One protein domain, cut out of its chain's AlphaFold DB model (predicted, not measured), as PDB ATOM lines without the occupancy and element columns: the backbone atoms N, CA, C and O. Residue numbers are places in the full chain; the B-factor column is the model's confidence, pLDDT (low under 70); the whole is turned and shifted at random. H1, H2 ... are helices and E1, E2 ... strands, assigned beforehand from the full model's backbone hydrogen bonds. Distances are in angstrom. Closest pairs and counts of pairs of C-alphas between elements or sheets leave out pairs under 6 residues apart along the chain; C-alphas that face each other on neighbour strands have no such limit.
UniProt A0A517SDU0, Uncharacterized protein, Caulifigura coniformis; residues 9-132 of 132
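What this domain is: This is residues 9 to 132 of the 132 residues of an uncharacterized protein of Caulifigura coniformis (UniProt A0A517SDU0). A small twisted sheet of four short strands forms one end of the domain, and a cluster of four helices, H1 to H4, forms the other. The cluster is made of two helical hairpins, H1 with H2 and H3 with H4, packed together so that each helix touches two of the others; the last residues of H2 reach the sheet, while short H5 lies over one of its faces. The printed part has 124 residues, with six named helices and four named strands in the order H1 H2 E1 E2 H3 H4 E3 H5 H6 E4. The sheet runs E2 E3 E1 E4 and is mixed, and the class is mixed, helices and strands. The whole is compact, with a radius of gyration of the C-alphas of 15.1 A and spans of 45 by 30 by 24 A.

How they stand to each other: In the sheet, edge strand E2, residues 67 to 70, is antiparallel to E3, residues 96 to 99, with N 67 and O 99 2.8 A apart, within hydrogen-bond range. E3 is parallel to E1, residues 54 to 56, with N 56 and O 98 at 2.8 A. E1 is antiparallel to the other edge strand, E4, residues 123 to 125, with N 124 and O 55 at 2.7 A. From edge to edge the strands' lines turn by 84 degrees. H5, residues 101 to 106, is on the sheet at a height of 8.7 A, over E3 and only just slantwise to the strands, at 32 degrees to E3 on the local plane. H6, residues 114 to 118, is not on the sheet; H5 and H6 are near each other, with 5 pairs of C-alphas within 10 A. H2, residues 29 to 44, only grazes the sheet, with residues 40 to 44. It forms a hairpin with H1, residues 9 to 22, at a shallow tilt of 7 degrees, opposite ways; their closest C-alphas, of Val 15 and Cys 39, are 6.0 A apart. H3, residues 74 to 82, touches H2 at a steep tilt of 60 degrees, closest at the C-alphas of Leu 36 and Ile 78, 6.5 A. H3 and H4, residues 87 to 93, form a hairpin at a shallow tilt of 21 degrees, closest at the C-alphas of Leu 77 and Val 90, 6.2 A. H1 touches H4 with residues 16 to 20 alone, closest at the C-alphas of Lys 16 and Val 87, 7.0 A. Every O i to N i+4 pair is within hydrogen-bond range in H1, H2, H3, H5 and H6; in H4, 2 of 3 are.

Where its parts are: H1 begins at C-alpha 9, (192.694, 235.114, 218.957), and measures 20.2 A; H2 measures 22.7 A, H3 12.2 A and H4 10.2 A. E2 and E3 each measure 9.5 A, H5 8.9 A, E1 6.9 A and H6 6.3 A. E4, 6.5 A, ends at C-alpha 125, (182.987, 219.482, 211.752); its residues 124 to 125 also pair antiparallel with residues 130 to 131.

The domain as a whole: The C-alphas farthest apart, of Asp 26 and Asp 61, are 45.6 A apart. The printed part has no cut and no long link. Its mean pLDDT is 94.9, and no printed residue is under 70.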
ATOM      1  N   ARG A   9     191.369 234.767 219.507       90.44
ATOM      2  CA  ARG A   9     192.694 235.114 218.957       90.44
ATOM      3  C   ARG A   9     193.659 235.582 220.051       90.44
ATOM      4  O   ARG A   9     194.742 235.014 220.174       90.44
ATOM      5  N   ARG A  10     193.246 236.555 220.874       93.56
ATOM      6  CA  ARG A  10     194.046 237.071 222.000       93.56
ATOM      7  C   ARG A  10     194.361 235.961 223.001       93.56
ATOM      8  O   ARG A  10     195.510 235.798 223.388       93.56
ATOM      9  N   ARG A  11     193.374 235.127 223.341       93.88
ATOM     10  CA  ARG A  11     193.568 233.993 224.258       93.88
ATOM     11  C   ARG A  11     194.541 232.942 223.709       93.88
ATOM     12  O   ARG A  11     195.404 232.486 224.449       93.88
ATOM     13  N   LYS A  12     194.480 232.608 222.411       94.81
ATOM     14  CA  LYS A  12     195.483 231.739 221.760       94.81
ATOM     15  C   LYS A  12     196.890 232.338 221.834       94.81
ATOM     16  O   LYS A  12     197.830 231.602 222.116       94.81
ATOM     17  N   ALA A  13     197.026 233.643 221.592       96.31
ATOM     18  CA  ALA A  13     198.308 234.335 221.692       96.31
ATOM     19  C   ALA A  13     198.853 234.324 223.130       96.31
ATOM     20  O   ALA A  13     200.031 234.054 223.322       96.31
ATOM     21  N   ASN A  14     197.999 234.532 224.137       97.25
ATOM     22  CA  ASN A  14     198.399 234.469 225.545       97.25
ATOM     23  C   ASN A  14     198.884 233.071 225.944       97.25
ATOM     24  O   ASN A  14     199.922 232.958 226.581       97.25
ATOM     25  N   VAL A  15     198.191 232.008 225.518       97.50
ATOM     26  CA  VAL A  15     198.657 230.634 225.773       97.50
ATOM     27  C   VAL A  15     200.004 230.366 225.096       97.50
ATOM     28  O   VAL A  15     200.877 229.764 225.710       97.50
ATOM     29  N   LYS A  16     200.202 230.835 223.855       98.38
ATOM     30  CA  LYS A  16     201.495 230.711 223.163       98.38
ATOM     31  C   LYS A  16     202.618 231.389 223.953       98.38
ATOM     32  O   LYS A  16     203.617 230.737 224.221       98.38
ATOM     33  N   ARG A  17     202.413 232.641 224.376       98.56
ATOM     34  CA  ARG A  17     203.384 233.391 225.190       98.56
ATOM     35  C   ARG A  17     203.693 232.695 226.512       98.56
ATOM     36  O   ARG A  17     204.850 232.627 226.890       98.56
ATOM     37  N   ALA A  18     202.681 232.149 227.187       98.56
ATOM     38  CA  ALA A  18     202.885 231.407 228.428       98.56
ATOM     39  C   ALA A  18     203.770 230.172 228.209       98.56
ATOM     40  O   ALA A  18     204.726 229.974 228.946       98.56
ATOM     41  N   VAL A  19     203.506 229.376 227.166       98.62
ATOM     42  CA  VAL A  19     204.353 228.219 226.829       98.62
ATOM     43  C   VAL A  19     205.784 228.654 226.504       98.62
ATOM     44  O   VAL A  19     206.725 228.051 227.007       98.62
ATOM     45  N   GLU A  20     205.948 229.713 225.708       98.56
ATOM     46  CA  GLU A  20     207.264 230.275 225.362       98.56
ATOM     47  C   GLU A  20     208.024 230.783 226.592       98.56
ATOM     48  O   GLU A  20     209.234 230.613 226.653       98.56
ATOM     49  N   ALA A  21     207.326 231.335 227.587       98.56
ATOM     50  CA  ALA A  21     207.924 231.776 228.844       98.56
ATOM     51  C   ALA A  21     208.269 230.612 229.789       98.56
ATOM     52  O   ALA A  21     209.269 230.683 230.486       98.56
ATOM     53  N   ILE A  22     207.467 229.539 229.810       98.56
ATOM     54  CA  ILE A  22     207.675 228.375 230.694       98.56
ATOM     55  C   ILE A  22     208.864 227.519 230.244       98.56
ATOM     56  O   ILE A  22     209.600 227.002 231.082       98.56
ATOM     57  N   LEU A  23     209.032 227.319 228.934       98.44
ATOM     58  CA  LEU A  23     210.058 226.425 228.387       98.44
ATOM     59  C   LEU A  23     211.491 226.722 228.873       98.44
ATOM     60  O   LEU A  23     212.141 225.767 229.317       98.44
ATOM     61  N   PRO A  24     211.980 227.981 228.849       98.19
ATOM     62  CA  PRO A  24     213.338 228.311 229.278       98.19
ATOM     63  C   PRO A  24     213.523 228.380 230.798       98.19
ATOM     64  O   PRO A  24     214.656 228.528 231.237       98.19
ATOM     65  N   LEU A  25     212.460 228.286 231.610       98.19
ATOM     66  CA  LEU A  25     212.602 228.343 233.069       98.19
ATOM     67  C   LEU A  25     213.465 227.187 233.571       98.19
ATOM     68  O   LEU A  25     213.185 226.028 233.253       98.19
ATOM     69  N   ASP A  26     214.456 227.487 234.399       97.94
ATOM     70  CA  ASP A  26     215.232 226.472 235.101       97.94
ATOM     71  C   ASP A  26     214.492 226.039 236.372       97.94
ATOM     72  O   ASP A  26     214.625 226.618 237.446       97.94
ATOM     73  N   ILE A  27     213.582 225.084 236.196       98.00
ATOM     74  CA  ILE A  27     212.732 224.524 237.245       98.00
ATOM     75  C   ILE A  27     212.612 223.018 237.045       98.00
ATOM     76  O   ILE A  27     212.783 222.511 235.931       98.00
ATOM     77  N   ASP A  28     212.212 222.325 238.110       98.31
ATOM     78  CA  ASP A  28     211.928 220.894 238.087       98.31
ATOM     79  C   ASP A  28     211.065 220.474 236.876       98.31
ATOM     80  O   ASP A  28     210.057 221.101 236.518       98.31
ATOM     81  N   VAL A  29     211.455 219.360 236.251       97.94
ATOM     82  CA  VAL A  29     210.840 218.850 235.019       97.94
ATOM     83  C   VAL A  29     209.373 218.484 235.238       97.94
ATOM     84  O   VAL A  29     208.538 218.729 234.359       97.94
ATOM     85  N   LYS A  30     209.016 217.921 236.398       98.19
ATOM     86  CA  LYS A  30     207.632 217.535 236.706       98.19
ATOM     87  C   LYS A  30     206.752 218.777 236.854       98.19
ATOM     88  O   LYS A  30     205.649 218.801 236.295       98.19
ATOM     89  N   LEU A  31     207.244 219.824 237.518       98.31
ATOM     90  CA  LEU A  31     206.567 221.117 237.599       98.31
ATOM     91  C   LEU A  31     206.401 221.750 236.211       98.31
ATOM     92  O   LEU A  31     205.279 222.106 235.838       98.31
ATOM     93  N   LYS A  32     207.470 221.811 235.406       98.56
ATOM     94  CA  LYS A  32     207.423 222.345 234.033       98.56
ATOM     95  C   LYS A  32     206.364 221.630 233.196       98.56
ATOM     96  O   LYS A  32     205.504 222.265 232.583       98.56
ATOM     97  N   ARG A  33     206.347 220.296 233.234       98.50
ATOM     98  CA  ARG A  33     205.348 219.473 232.540       98.50
ATOM     99  C   ARG A  33     203.916 219.760 232.997       98.50
ATOM    100  O   ARG A  33     203.025 219.799 232.151       98.50
ATOM    101  N   ARG A  34     203.685 219.981 234.295       98.38
ATOM    102  CA  ARG A  34     202.361 220.330 234.840       98.38
ATOM    103  C   ARG A  34     201.884 221.704 234.359       98.38
ATOM    104  O   ARG A  34     200.718 221.851 233.997       98.38
ATOM    105  N   LEU A  35     202.777 222.693 234.300       98.56
ATOM    106  CA  LEU A  35     202.462 224.026 233.771       98.56
ATOM    107  C   LEU A  35     202.125 223.977 232.271       98.56
ATOM    108  O   LEU A  35     201.148 224.586 231.822       98.56
ATOM    109  N   LEU A  36     202.892 223.205 231.496       98.50
ATOM    110  CA  LEU A  36     202.621 222.989 230.075       98.50
ATOM    111  C   LEU A  36     201.291 222.255 229.849       98.50
ATOM    112  O   LEU A  36     200.530 222.640 228.961       98.50
ATOM    113  N   ASP A  37     200.969 221.252 230.667       98.12
ATOM    114  CA  ASP A  37     199.686 220.543 230.608       98.12
ATOM    115  C   ASP A  37     198.489 221.488 230.791       98.12
ATOM    116  O   ASP A  37     197.555 221.474 229.982       98.12
ATOM    117  N   ALA A  38     198.560 222.385 231.780       97.81
ATOM    118  CA  ALA A  38     197.541 223.407 232.003       97.81
ATOM    119  C   ALA A  38     197.393 224.354 230.795       97.81
ATOM    120  O   ALA A  38     196.275 224.717 230.409       97.81
ATOM    121  N   CYS A  39     198.503 224.716 230.145       97.94
ATOM    122  CA  CYS A  39     198.481 225.527 228.928       97.94
ATOM    123  C   CYS A  39     197.795 224.800 227.761       97.94
ATOM    124  O   CYS A  39     196.972 225.401 227.064       97.94
ATOM    125  N   ILE A  40     198.093 223.512 227.550       97.19
ATOM    126  CA  ILE A  40     197.461 222.702 226.498       97.19
ATOM    127  C   ILE A  40     195.960 222.553 226.754       97.19
ATOM    128  O   ILE A  40     195.176 222.774 225.831       97.19
ATOM    129  N   TRP A  41     195.553 222.269 227.991       95.06
ATOM    130  CA  TRP A  41     194.138 222.206 228.358       95.06
ATOM    131  C   TRP A  41     193.424 223.534 228.069       95.06
ATOM    132  O   TRP A  41     192.413 223.594 227.367       95.06
ATOM    133  N   ARG A  42     194.002 224.655 228.521       94.81
ATOM    134  CA  ARG A  42     193.428 225.981 228.256       94.81
ATOM    135  C   ARG A  42     193.341 226.270 226.757       94.81
ATOM    136  O   ARG A  42     192.391 226.917 226.314       94.81
ATOM    137  N   ARG A  43     194.310 225.798 225.962       95.12
ATOM    138  CA  ARG A  43     194.346 225.975 224.503       95.12
ATOM    139  C   ARG A  43     193.181 225.289 223.796       95.12
ATOM    140  O   ARG A  43     192.685 225.854 222.809       95.12
ATOM    141  N   THR A  44     192.802 224.093 224.238       93.44
ATOM    142  CA  THR A  44     191.733 223.277 223.645       93.44
ATOM    143  C   THR A  44     190.348 223.690 224.140       93.44
ATOM    144  O   THR A  44     189.386 223.610 223.380       93.44
ATOM    145  N   GLU A  45     190.246 224.271 225.337       91.69
ATOM    146  CA  GLU A  45     188.973 224.691 225.939       91.69
ATOM    147  C   GLU A  45     188.514 226.117 225.575       91.69
ATOM    148  O   GLU A  45     187.470 226.578 226.029       91.69
ATOM    149  N   LEU A  46     189.238 226.860 224.730       89.25
ATOM    150  CA  LEU A  46     188.923 228.278 224.455       89.25
ATOM    151  C   LEU A  46     187.495 228.539 223.945       89.25
ATOM    152  O   LEU A  46     186.975 229.652 224.090       89.25
ATOM    153  N   SER A  47     186.872 227.524 223.348       81.81
ATOM    154  CA  SER A  47     185.505 227.604 222.826       81.81
ATOM    155  C   SER A  47     184.449 227.153 223.844       81.81
ATOM    156  O   SER A  47     183.270 227.365 223.607       81.81
ATOM    157  N   GLY A  48     184.859 226.644 225.010       83.75
ATOM    158  CA  GLY A  48     184.025 225.978 226.011       83.75
ATOM    159  C   GLY A  48     184.087 224.456 225.876       83.75
ATOM    160  O   GLY A  48     184.270 223.946 224.771       83.75
ATOM    161  N   LYS A  49     183.907 223.742 226.995       80.06
ATOM    162  CA  LYS A  49     184.082 222.283 227.103       80.06
ATOM    163  C   LYS A  49     183.340 221.475 226.026       80.06
ATOM    164  O   LYS A  49     183.935 220.573 225.452       80.06
ATOM    165  N   HIS A  50     182.094 221.840 225.698       84.75
ATOM    166  CA  HIS A  50     181.268 221.144 224.688       84.75
ATOM    167  C   HIS A  50     180.933 221.985 223.445       84.75
ATOM    168  O   HIS A  50     180.352 221.491 222.477       84.75
ATOM    169  N   ALA A  51     181.356 223.248 223.418       86.25
ATOM    170  CA  ALA A  51     181.182 224.155 222.281       86.25
ATOM    171  C   ALA A  51     182.400 224.111 221.338       86.25
ATOM    172  O   ALA A  51     182.814 225.115 220.754       86.25
ATOM    173  N   LEU A  52     183.001 222.927 221.196       90.31
ATOM    174  CA  LEU A  52     184.138 222.680 220.314       90.31
ATOM    175  C   LEU A  52     183.689 222.617 218.849       90.31
ATOM    176  O   LEU A  52     182.527 222.337 218.548       90.31
ATOM    177  N   ARG A  53     184.633 222.870 217.933       94.25
ATOM    178  CA  ARG A  53     184.415 222.762 216.479       94.25
ATOM    179  C   ARG A  53     184.104 221.328 216.056       94.25
ATOM    180  O   ARG A  53     183.302 221.121 215.155       94.25
ATOM    181  N   TYR A  54     184.787 220.371 216.669       96.50
ATOM    182  CA  TYR A  54     184.703 218.968 216.308       96.50
ATOM    183  C   TYR A  54     183.917 218.212 217.368       96.50
ATOM    184  O   TYR A  54     184.138 218.401 218.565       96.50
ATOM    185  N   VAL A  55     183.003 217.375 216.903       96.75
ATOM    186  CA  VAL A  55     182.178 216.488 217.717       96.75
ATOM    187  C   VAL A  55     182.028 215.178 216.956       96.75
ATOM    188  O   VAL A  55     181.965 215.212 215.729       96.75
ATOM    189  N   SER A  56     182.019 214.031 217.622       97.56
ATOM    190  CA  SER A  56     181.653 212.787 216.950       97.56
ATOM    191  C   SER A  56     180.192 212.836 216.503       97.56
ATOM    192  O   SER A  56     179.396 213.634 217.000       97.56
ATOM    193  N   VAL A  57     179.820 211.997 215.539       96.56
ATOM    194  CA  VAL A  57     178.414 211.892 215.127       96.56
ATOM    195  C   VAL A  57     177.540 211.450 216.308       96.56
ATOM    196  O   VAL A  57     176.483 212.037 216.510       96.56
ATOM    197  N   ALA A  58     178.011 210.509 217.131       95.75
ATOM    198  CA  ALA A  58     177.273 210.017 218.295       95.75
ATOM    199  C   ALA A  58     177.126 211.065 219.415       95.75
ATOM    200  O   ALA A  58     176.135 211.066 220.137       95.75
ATOM    201  N   ALA A  59     178.078 211.993 219.547       96.12
ATOM    202  CA  ALA A  59     178.013 213.070 220.533       96.12
ATOM    203  C   ALA A  59     177.395 214.371 219.984       96.12
ATOM    204  O   ALA A  59     177.460 215.410 220.649       96.12
ATOM    205  N   ARG A  60     176.840 214.363 218.760       91.81
ATOM    206  CA  ARG A  60     176.409 215.582 218.050       91.81
ATOM    207  C   ARG A  60     175.412 216.407 218.861       91.81
ATOM    208  O   ARG A  60     175.633 217.617 218.996       91.81
ATOM    209  N   ASP A  61     174.419 215.727 219.425       90.38
ATOM    210  CA  ASP A  61     173.324 216.304 220.214       90.38
ATOM    211  C   ASP A  61     173.652 216.380 221.715       90.38
ATOM    212  O   ASP A  61     172.793 216.689 222.531       90.38
ATOM    213  N   LEU A  62     174.925 216.164 222.071       88.25
ATOM    214  CA  LEU A  62     175.461 216.275 223.429       88.25
ATOM    215  C   LEU A  62     174.701 215.425 224.466       88.25
ATOM    216  O   LEU A  62     174.253 215.970 225.478       88.25
ATOM    217  N   PRO A  63     174.589 214.096 224.269       89.94
ATOM    218  CA  PRO A  63     174.009 213.225 225.284       89.94
ATOM    219  C   PRO A  63     174.765 213.339 226.625       89.94
ATOM    220  O   PRO A  63     175.940 213.743 226.652       89.94
ATOM    221  N   PRO A  64     174.129 212.966 227.752       90.38
ATOM    222  CA  PRO A  64     174.789 212.936 229.051       90.38
ATOM    223  C   PRO A  64     176.101 212.142 229.013       90.38
ATOM    224  O   PRO A  64     176.216 211.124 228.334       90.38
ATOM    225  N   GLY A  65     177.113 212.620 229.739       91.62
ATOM    226  CA  GLY A  65     178.412 211.943 229.807       91.62
ATOM    227  C   GLY A  65     179.345 212.186 228.614       91.62
ATOM    228  O   GLY A  65     180.328 211.466 228.460       91.62
ATOM    229  N   CYS A  66     179.089 213.199 227.777       95.06
ATOM    230  CA  CYS A  66     180.054 213.626 226.761       95.06
ATOM    231  C   CYS A  66     181.402 214.049 227.372       95.06
ATOM    232  O   CYS A  66     181.477 214.709 228.413       95.06
ATOM    233  N   ILE A  67     182.480 213.723 226.663       94.81
ATOM    234  CA  ILE A  67     183.863 213.925 227.083       94.81
ATOM    235  C   ILE A  67     184.576 214.879 226.124       94.81
ATOM    236  O   ILE A  67     184.402 214.841 224.905       94.81
ATOM    237  N   HIS A  68     185.411 215.748 226.698       94.94
ATOM    238  CA  HIS A  68     186.366 216.571 225.965       94.94
ATOM    239  C   HIS A  68     187.618 215.740 225.685       94.94
ATOM    240  O   HIS A  68     188.493 215.613 226.542       94.94
ATOM    241  N   GLU A  69     187.734 215.234 224.463       95.25
ATOM    242  CA  GLU A  69     188.851 214.390 224.065       95.25
ATOM    243  C   GLU A  69     189.911 215.165 223.277       95.25
ATOM    244  O   GLU A  69     189.608 215.917 222.348       95.25
ATOM    245  N   HIS A  70     191.181 214.971 223.635       95.19
ATOM    246  CA  HIS A  70     192.311 215.635 222.989       95.19
ATOM    247  C   HIS A  70     192.776 214.826 221.785       95.19
ATOM    248  O   HIS A  70     193.350 213.759 221.945       95.19
ATOM    249  N   VAL A  71     192.593 215.359 220.576       96.00
ATOM    250  CA  VAL A  71     192.868 214.639 219.323       96.00
ATOM    251  C   VAL A  71     194.310 214.142 219.261       96.00
ATOM    252  O   VAL A  71     194.557 212.984 218.943       96.00
ATOM    253  N   PHE A  72     195.263 215.016 219.575       96.44
ATOM    254  CA  PHE A  72     196.618 214.617 219.946       96.44
ATOM    255  C   PHE A  72     196.697 214.638 221.465       96.44
ATOM    256  O   PHE A  72     196.322 215.644 222.071       96.44
ATOM    257  N   THR A  73     197.192 213.557 222.068       94.56
ATOM    258  CA  THR A  73     197.239 213.440 223.528       94.56
ATOM    259  C   THR A  73     198.056 214.581 224.136       94.56
ATOM    260  O   THR A  73     199.065 215.025 223.574       94.56
ATOM    261  N   ARG A  74     197.647 215.054 225.319       95.50
ATOM    262  CA  ARG A  74     198.386 216.108 226.034       95.50
ATOM    263  C   ARG A  74     199.823 215.682 226.317       95.50
ATOM    264  O   ARG A  74     200.734 216.463 226.068       95.50
ATOM    265  N   LYS A  75     200.028 214.422 226.726       95.62
ATOM    266  CA  LYS A  75     201.356 213.826 226.932       95.62
ATOM    267  C   LYS A  75     202.249 214.042 225.707       95.62
ATOM    268  O   LYS A  75     203.290 214.674 225.855       95.62
ATOM    269  N   ARG A  76     201.788 213.640 224.514       96.44
ATOM    270  CA  ARG A  76     202.553 213.785 223.267       96.44
ATOM    271  C   ARG A  76     202.850 215.240 222.912       96.44
ATOM    272  O   ARG A  76     203.949 215.543 222.463       96.44
ATOM    273  N   LEU A  77     201.884 216.143 223.088       98.19
ATOM    274  CA  LEU A  77     202.101 217.569 222.827       98.19
ATOM    275  C   LEU A  77     203.149 218.158 223.780       98.19
ATOM    276  O   LEU A  77     203.977 218.950 223.346       98.19
ATOM    277  N   ILE A  78     203.143 217.756 225.051       98.38
ATOM    278  CA  ILE A  78     204.148 218.198 226.022       98.38
ATOM    279  C   ILE A  78     205.516 217.592 225.697       98.38
ATOM    280  O   ILE A  78     206.498 218.321 225.733       98.38
ATOM    281  N   ASP A  79     205.596 216.310 225.325       98.12
ATOM    282  CA  ASP A  79     206.859 215.683 224.898       98.12
ATOM    283  C   ASP A  79     207.463 216.427 223.699       98.12
ATOM    284  O   ASP A  79     208.647 216.744 223.686       98.12
ATOM    285  N   ASP A  80     206.628 216.784 222.721       98.38
ATOM    286  CA  ASP A  80     207.044 217.564 221.559       98.38
ATOM    287  C   ASP A  80     207.565 218.967 221.952       98.38
ATOM    288  O   ASP A  80     208.530 219.438 221.353       98.38
ATOM    289  N   LEU A  81     206.959 219.630 222.946       98.56
ATOM    290  CA  LEU A  81     207.438 220.921 223.465       98.56
ATOM    291  C   LEU A  81     208.768 220.783 224.216       98.56
ATOM    292  O   LEU A  81     209.674 221.581 223.998       98.56
ATOM    293  N   MET A  82     208.890 219.768 225.073       98.25
ATOM    294  CA  MET A  82     210.107 219.489 225.843       98.25
ATOM    295  C   MET A  82     211.280 219.095 224.935       98.25
ATOM    296  O   MET A  82     212.417 219.426 225.235       98.25
ATOM    297  N   ALA A  83     211.000 218.457 223.796       98.12
ATOM    298  CA  ALA A  83     211.980 218.144 222.757       98.12
ATOM    299  C   ALA A  83     212.354 219.351 221.868       98.12
ATOM    300  O   ALA A  83     212.981 219.175 220.826       98.12
ATOM    301  N   GLY A  84     211.920 220.568 222.214       97.69
ATOM    302  CA  GLY A  84     212.293 221.792 221.502       97.69
ATOM    303  C   GLY A  84     211.567 222.017 220.174       97.69
ATOM    304  O   GLY A  84     211.981 222.864 219.383       97.69
ATOM    305  N   LYS A  85     210.467 221.301 219.887       98.38
ATOM    306  CA  LYS A  85     209.717 221.556 218.647       98.38
ATOM    307  C   LYS A  85     209.086 222.952 218.672       98.38
ATOM    308  O   LYS A  85     208.634 223.402 219.727       98.38
ATOM    309  N   PRO A  86     208.932 223.614 217.507       98.38
ATOM    310  CA  PRO A  86     208.379 224.963 217.453       98.38
ATOM    311  C   PRO A  86     207.006 225.062 218.130       98.38
ATOM    312  O   PRO A  86     206.042 224.412 217.706       98.38
ATOM    313  N   VAL A  87     206.885 225.926 219.146       98.25
ATOM    314  CA  VAL A  87     205.669 226.076 219.974       98.25
ATOM    315  C   VAL A  87     204.424 226.284 219.113       98.25
ATOM    316  O   VAL A  87     203.395 225.634 219.306       98.25
ATOM    317  N   GLY A  88     204.520 227.149 218.101       97.75
ATOM    318  CA  GLY A  88     203.420 227.409 217.173       97.75
ATOM    319  C   GLY A  88     202.956 226.161 216.411       97.75
ATOM    320  O   GLY A  88     201.753 225.986 216.212       97.75
ATOM    321  N   ALA A  89     203.874 225.277 216.019       97.62
ATOM    322  CA  ALA A  89     203.549 224.029 215.329       97.62
ATOM    323  C   ALA A  89     202.880 223.016 216.272       97.62
ATOM    324  O   ALA A  89     201.903 222.364 215.893       97.62
ATOM    325  N   VAL A  90     203.335 222.926 217.526       98.19
ATOM    326  CA  VAL A  90     202.708 222.055 218.530       98.19
ATOM    327  C   VAL A  90     201.303 222.551 218.895       98.19
ATOM    328  O   VAL A  90     200.335 221.794 218.822       98.19
ATOM    329  N   LEU A  91     201.134 223.848 219.173       97.44
ATOM    330  CA  LEU A  91     199.836 224.435 219.541       97.44
ATOM    331  C   LEU A  91     198.813 224.485 218.391       97.44
ATOM    332  O   LEU A  91     197.621 224.713 218.635       97.44
ATOM    333  N   LYS A  92     199.239 224.291 217.138       96.31
ATOM    334  CA  LYS A  92     198.329 224.053 216.002       96.31
ATOM    335  C   LYS A  92     197.678 222.667 216.077       96.31
ATOM    336  O   LYS A  92     196.525 222.537 215.672       96.31
ATOM    337  N   ARG A  93     198.374 221.669 216.636       96.56
ATOM    338  CA  ARG A  93     197.871 220.297 216.848       96.56
ATOM    339  C   ARG A  93     197.080 220.120 218.144       96.56
ATOM    340  O   ARG A  93     196.359 219.134 218.263       96.56
ATOM    341  N   ALA A  94     197.155 221.077 219.073       96.44
ATOM    342  CA  ALA A  94     196.301 221.148 220.261       96.44
ATOM    343  C   ALA A  94     194.831 221.403 219.865       96.44
ATOM    344  O   ALA A  94     194.339 222.538 219.842       96.44
ATOM    345  N   ILE A  95     194.157 220.319 219.486       95.12
ATOM    346  CA  ILE A  95     192.782 220.254 219.002       95.12
ATOM    347  C   ILE A  95     192.021 219.285 219.903       95.12
ATOM    348  O   ILE A  95     192.556 218.247 220.284       95.12
ATOM    349  N   ALA A  96     190.764 219.609 220.185       95.25
ATOM    350  CA  ALA A  96     189.861 218.727 220.898       95.25
ATOM    351  C   ALA A  96     188.601 218.403 220.095       95.25
ATOM    352  O   ALA A  96     188.214 219.148 219.185       95.25
ATOM    353  N   CYS A  97     187.991 217.281 220.457       96.38
ATOM    354  CA  CYS A  97     186.756 216.747 219.917       96.38
ATOM    355  C   CYS A  97     185.833 216.380 221.079       96.38
ATOM    356  O   CYS A  97     186.298 215.837 222.077       96.38
ATOM    357  N   VAL A  98     184.539 216.663 220.954       96.88
ATOM    358  CA  VAL A  98     183.548 216.103 221.880       96.88
ATOM    359  C   VAL A  98     183.224 214.682 221.426       96.88
ATOM    360  O   VAL A  98     182.991 214.471 220.237       96.88
ATOM    361  N   VAL A  99     183.252 213.725 222.344       96.94
ATOM    362  CA  VAL A  99     182.956 212.302 222.098       96.94
ATOM    363  C   VAL A  99     182.089 211.752 223.230       96.94
ATOM    364  O   VAL A  99     181.999 212.381 224.283       96.94
ATOM    365  N   THR A 100     181.454 210.597 223.051       97.00
ATOM    366  CA  THR A 100     180.768 209.899 224.152       97.00
ATOM    367  C   THR A 100     181.774 209.205 225.082       97.00
ATOM    368  O   THR A 100     182.946 209.034 224.737       97.00
ATOM    369  N   GLY A 101     181.332 208.781 226.272       95.38
ATOM    370  CA  GLY A 101     182.168 207.987 227.185       95.38
ATOM    371  C   GLY A 101     182.621 206.646 226.590       95.38
ATOM    372  O   GLY A 101     183.768 206.231 226.768       95.38
ATOM    373  N   GLU A 102     181.752 206.004 225.811       94.94
ATOM    374  CA  GLU A 102     182.066 204.765 225.096       94.94
ATOM    375  C   GLU A 102     183.122 204.994 224.002       94.94
ATOM    376  O   GLU A 102     184.105 204.259 223.904       94.94
ATOM    377  N   GLU A 103     182.976 206.061 223.211       96.19
ATOM    378  CA  GLU A 103     183.961 206.445 222.195       96.19
ATOM    379  C   GLU A 103     185.316 206.799 222.818       96.19
ATOM    380  O   GLU A 103     186.355 206.375 222.317       96.19
ATOM    381  N   HIS A 104     185.323 207.533 223.935       95.19
ATOM    382  CA  HIS A 104     186.544 207.824 224.688       95.19
ATOM    383  C   HIS A 104     187.257 206.538 225.126       95.19
ATOM    384  O   HIS A 104     188.469 206.418 224.958       95.19
ATOM    385  N   THR A 105     186.500 205.545 225.596       93.19
ATOM    386  CA  THR A 105     187.043 204.242 226.007       93.19
ATOM    387  C   THR A 105     187.650 203.462 224.840       93.19
ATOM    388  O   THR A 105     188.564 202.674 225.058       93.19
ATOM    389  N   ARG A 106     187.207 203.689 223.597       93.88
ATOM    390  CA  ARG A 106     187.814 203.094 222.392       93.88
ATOM    391  C   ARG A 106     189.092 203.810 221.935       93.88
ATOM    392  O   ARG A 106     189.900 203.221 221.229       93.88
ATOM    393  N   LEU A 107     189.312 205.057 222.354       92.19
ATOM    394  CA  LEU A 107     190.430 205.913 221.923       92.19
ATOM    395  C   LEU A 107     191.707 205.767 222.779       92.19
ATOM    396  O   LEU A 107     192.455 206.740 222.926       92.19
ATOM    397  N   LYS A 108     191.963 204.572 223.333       74.25
ATOM    398  CA  LYS A 108     193.020 204.332 224.337       74.25
ATOM    399  C   LYS A 108     194.424 204.643 223.820       74.25
ATOM    400  O   LYS A 108     195.175 205.341 224.497       74.25
ATOM    401  N   ASP A 109     194.735 204.199 222.604       79.44
ATOM    402  CA  ASP A 109     196.084 204.267 222.050       79.44
ATOM    403  C   ASP A 109     196.175 205.152 220.800       79.44
ATOM    404  O   ASP A 109     195.226 205.348 220.036       79.44
ATOM    405  N   GLY A 110     197.361 205.724 220.596       86.81
ATOM    406  CA  GLY A 110     197.682 206.515 219.412       86.81
ATOM    407  C   GLY A 110     197.441 208.020 219.549       86.81
ATOM    408  O   GLY A 110     197.203 208.577 220.618       86.81
ATOM    409  N   ASN A 111     197.604 208.730 218.430       91.38
ATOM    410  CA  ASN A 111     197.527 210.188 218.373       91.38
ATOM    411  C   ASN A 111     196.936 210.656 217.042       91.38
ATOM    412  O   ASN A 111     197.166 210.067 215.986       91.38
ATOM    413  N   GLY A 112     196.245 211.791 217.079       94.94
ATOM    414  CA  GLY A 112     195.707 212.437 215.894       94.94
ATOM    415  C   GLY A 112     194.369 211.850 215.448       94.94
ATOM    416  O   GLY A 112     193.706 211.104 216.158       94.94
ATOM    417  N   TRP A 113     193.962 212.185 214.227       95.56
ATOM    418  CA  TRP A 113     192.707 211.693 213.650       95.56
ATOM    419  C   TRP A 113     192.765 210.231 213.196       95.56
ATOM    420  O   TRP A 113     191.720 209.638 212.956       95.56
ATOM    421  N   LYS A 114     193.964 209.643 213.080       93.75
ATOM    422  CA  LYS A 114     194.130 208.242 212.676       93.75
ATOM    423  C   LYS A 114     193.437 207.294 213.664       93.75
ATOM    424  O   LYS A 114     192.603 206.517 213.221       93.75
ATOM    425  N   ARG A 115     193.631 207.492 214.976       94.75
ATOM    426  CA  ARG A 115     192.965 206.679 216.012       94.75
ATOM    427  C   ARG A 115     191.434 206.779 216.004       94.75
ATOM    428  O   ARG A 115     190.760 205.827 216.354       94.75
ATOM    429  N   TYR A 116     190.870 207.913 215.571       96.38
ATOM    430  CA  TYR A 116     189.414 208.044 215.427       96.38
ATOM    431  C   TYR A 116     188.901 207.160 214.294       96.38
ATOM    432  O   TYR A 116     187.909 206.463 214.471       96.38
ATOM    433  N   ARG A 117     189.604 207.154 213.155       94.44
ATOM    434  CA  ARG A 117     189.256 206.297 212.017       94.44
ATOM    435  C   ARG A 117     189.395 204.819 212.363       94.44
ATOM    436  O   ARG A 117     188.499 204.050 212.051       94.44
ATOM    437  N   GLU A 118     190.476 204.447 213.044       94.00
ATOM    438  CA  GLU A 118     190.718 203.067 213.489       94.00
ATOM    439  C   GLU A 118     189.665 202.593 214.501       94.00
ATOM    440  O   GLU A 118     189.246 201.446 214.450       94.00
ATOM    441  N   ALA A 119     189.161 203.489 215.355       94.81
ATOM    442  CA  ALA A 119     188.069 203.200 216.288       94.81
ATOM    443  C   ALA A 119     186.657 203.260 215.657       94.81
ATOM    444  O   ALA A 119     185.658 203.128 216.372       94.81
ATOM    445  N   GLY A 120     186.551 203.516 214.345       95.56
ATOM    446  CA  GLY A 120     185.275 203.659 213.639       95.56
ATOM    447  C   GLY A 120     184.476 204.915 214.018       95.56
ATOM    448  O   GLY A 120     183.266 204.970 213.802       95.56
ATOM    449  N   ILE A 121     185.123 205.933 214.593       96.81
ATOM    450  CA  ILE A 121     184.472 207.157 215.073       96.81
ATOM    451  C   ILE A 121     184.438 208.198 213.956       96.81
ATOM    452  O   ILE A 121     185.456 208.798 213.600       96.81
ATOM    453  N   LYS A 122     183.234 208.465 213.448       97.31
ATOM    454  CA  LYS A 122     182.972 209.535 212.478       97.31
ATOM    455  C   LYS A 122     182.912 210.884 213.181       97.31
ATOM    456  O   LYS A 122     182.216 211.036 214.187       97.31
ATOM    457  N   VAL A 123     183.594 211.889 212.634       97.38
ATOM    458  CA  VAL A 123     183.689 213.220 213.249       97.38
ATOM    459  C   VAL A 123     182.955 214.251 212.405       97.38
ATOM    460  O   VAL A 123     183.263 214.458 211.238       97.38
ATOM    461  N   TYR A 124     182.022 214.959 213.024       96.06
ATOM    462  CA  TYR A 124     181.322 216.100 212.458       96.06
ATOM    463  C   TYR A 124     182.083 217.408 212.734       96.06
ATOM    464  O   TYR A 124     182.360 217.784 213.880       96.06
ATOM    465  N   ASP A 125     182.427 218.134 211.670       95.94
ATOM    466  CA  ASP A 125     182.987 219.482 211.752       95.94
ATOM    467  C   ASP A 125     181.861 220.520 211.738       95.94
ATOM    468  O   ASP A 125     181.345 220.897 210.686       95.94
ATOM    469  N   ARG A 126     181.521 221.061 212.913       93.44
ATOM    470  CA  ARG A 126     180.450 222.057 213.073       93.44
ATOM    471  C   ARG A 126     180.713 223.370 212.325       93.44
ATOM    472  O   ARG A 126     179.798 224.187 212.184       93.44
ATOM    473  N   LYS A 127     181.952 223.627 211.879       92.62
ATOM    474  CA  LYS A 127     182.278 224.800 211.053       92.62
ATOM    475  C   LYS A 127     181.851 224.587 209.601       92.62
ATOM    476  O   LYS A 127     181.318 225.511 209.003       92.62
ATOM    477  N   THR A 128     182.118 223.411 209.038       94.06
ATOM    478  CA  THR A 128     181.891 223.121 207.610       94.06
ATOM    479  C   THR A 128     180.607 222.341 207.348       94.06
ATOM    480  O   THR A 128     180.171 222.278 206.207       94.06
ATOM    481  N   GLY A 129     180.017 221.731 208.379       91.88
ATOM    482  CA  GLY A 129     178.865 220.843 208.254       91.88
ATOM    483  C   GLY A 129     179.197 219.463 207.679       91.88
ATOM    484  O   GLY A 129     178.278 218.703 207.398       91.88
ATOM    485  N   LYS A 130     180.482 219.128 207.500       93.44
ATOM    486  CA  LYS A 130     180.918 217.865 206.889       93.44
ATOM    487  C   LYS A 130     181.278 216.818 207.943       93.44
ATOM    488  O   LYS A 130     181.823 217.149 208.998       93.44
ATOM    489  N   VAL A 131     181.006 215.558 207.615       92.81
ATOM    490  CA  VAL A 131     181.493 214.383 208.348       92.81
ATOM    491  C   VAL A 131     182.801 213.916 207.710       92.81
ATOM    492  O   VAL A 131     182.959 214.005 206.494       92.81
ATOM    493  N   ARG A 132     183.738 213.454 208.533       87.56
ATOM    494  CA  ARG A 132     185.017 212.866 208.122       87.56
ATOM    495  C   ARG A 132     185.341 211.617 208.930       87.56
ATOM    496  O   ARG A 132     184.720 211.451 210.008       87.56
TER     497      ARG A 132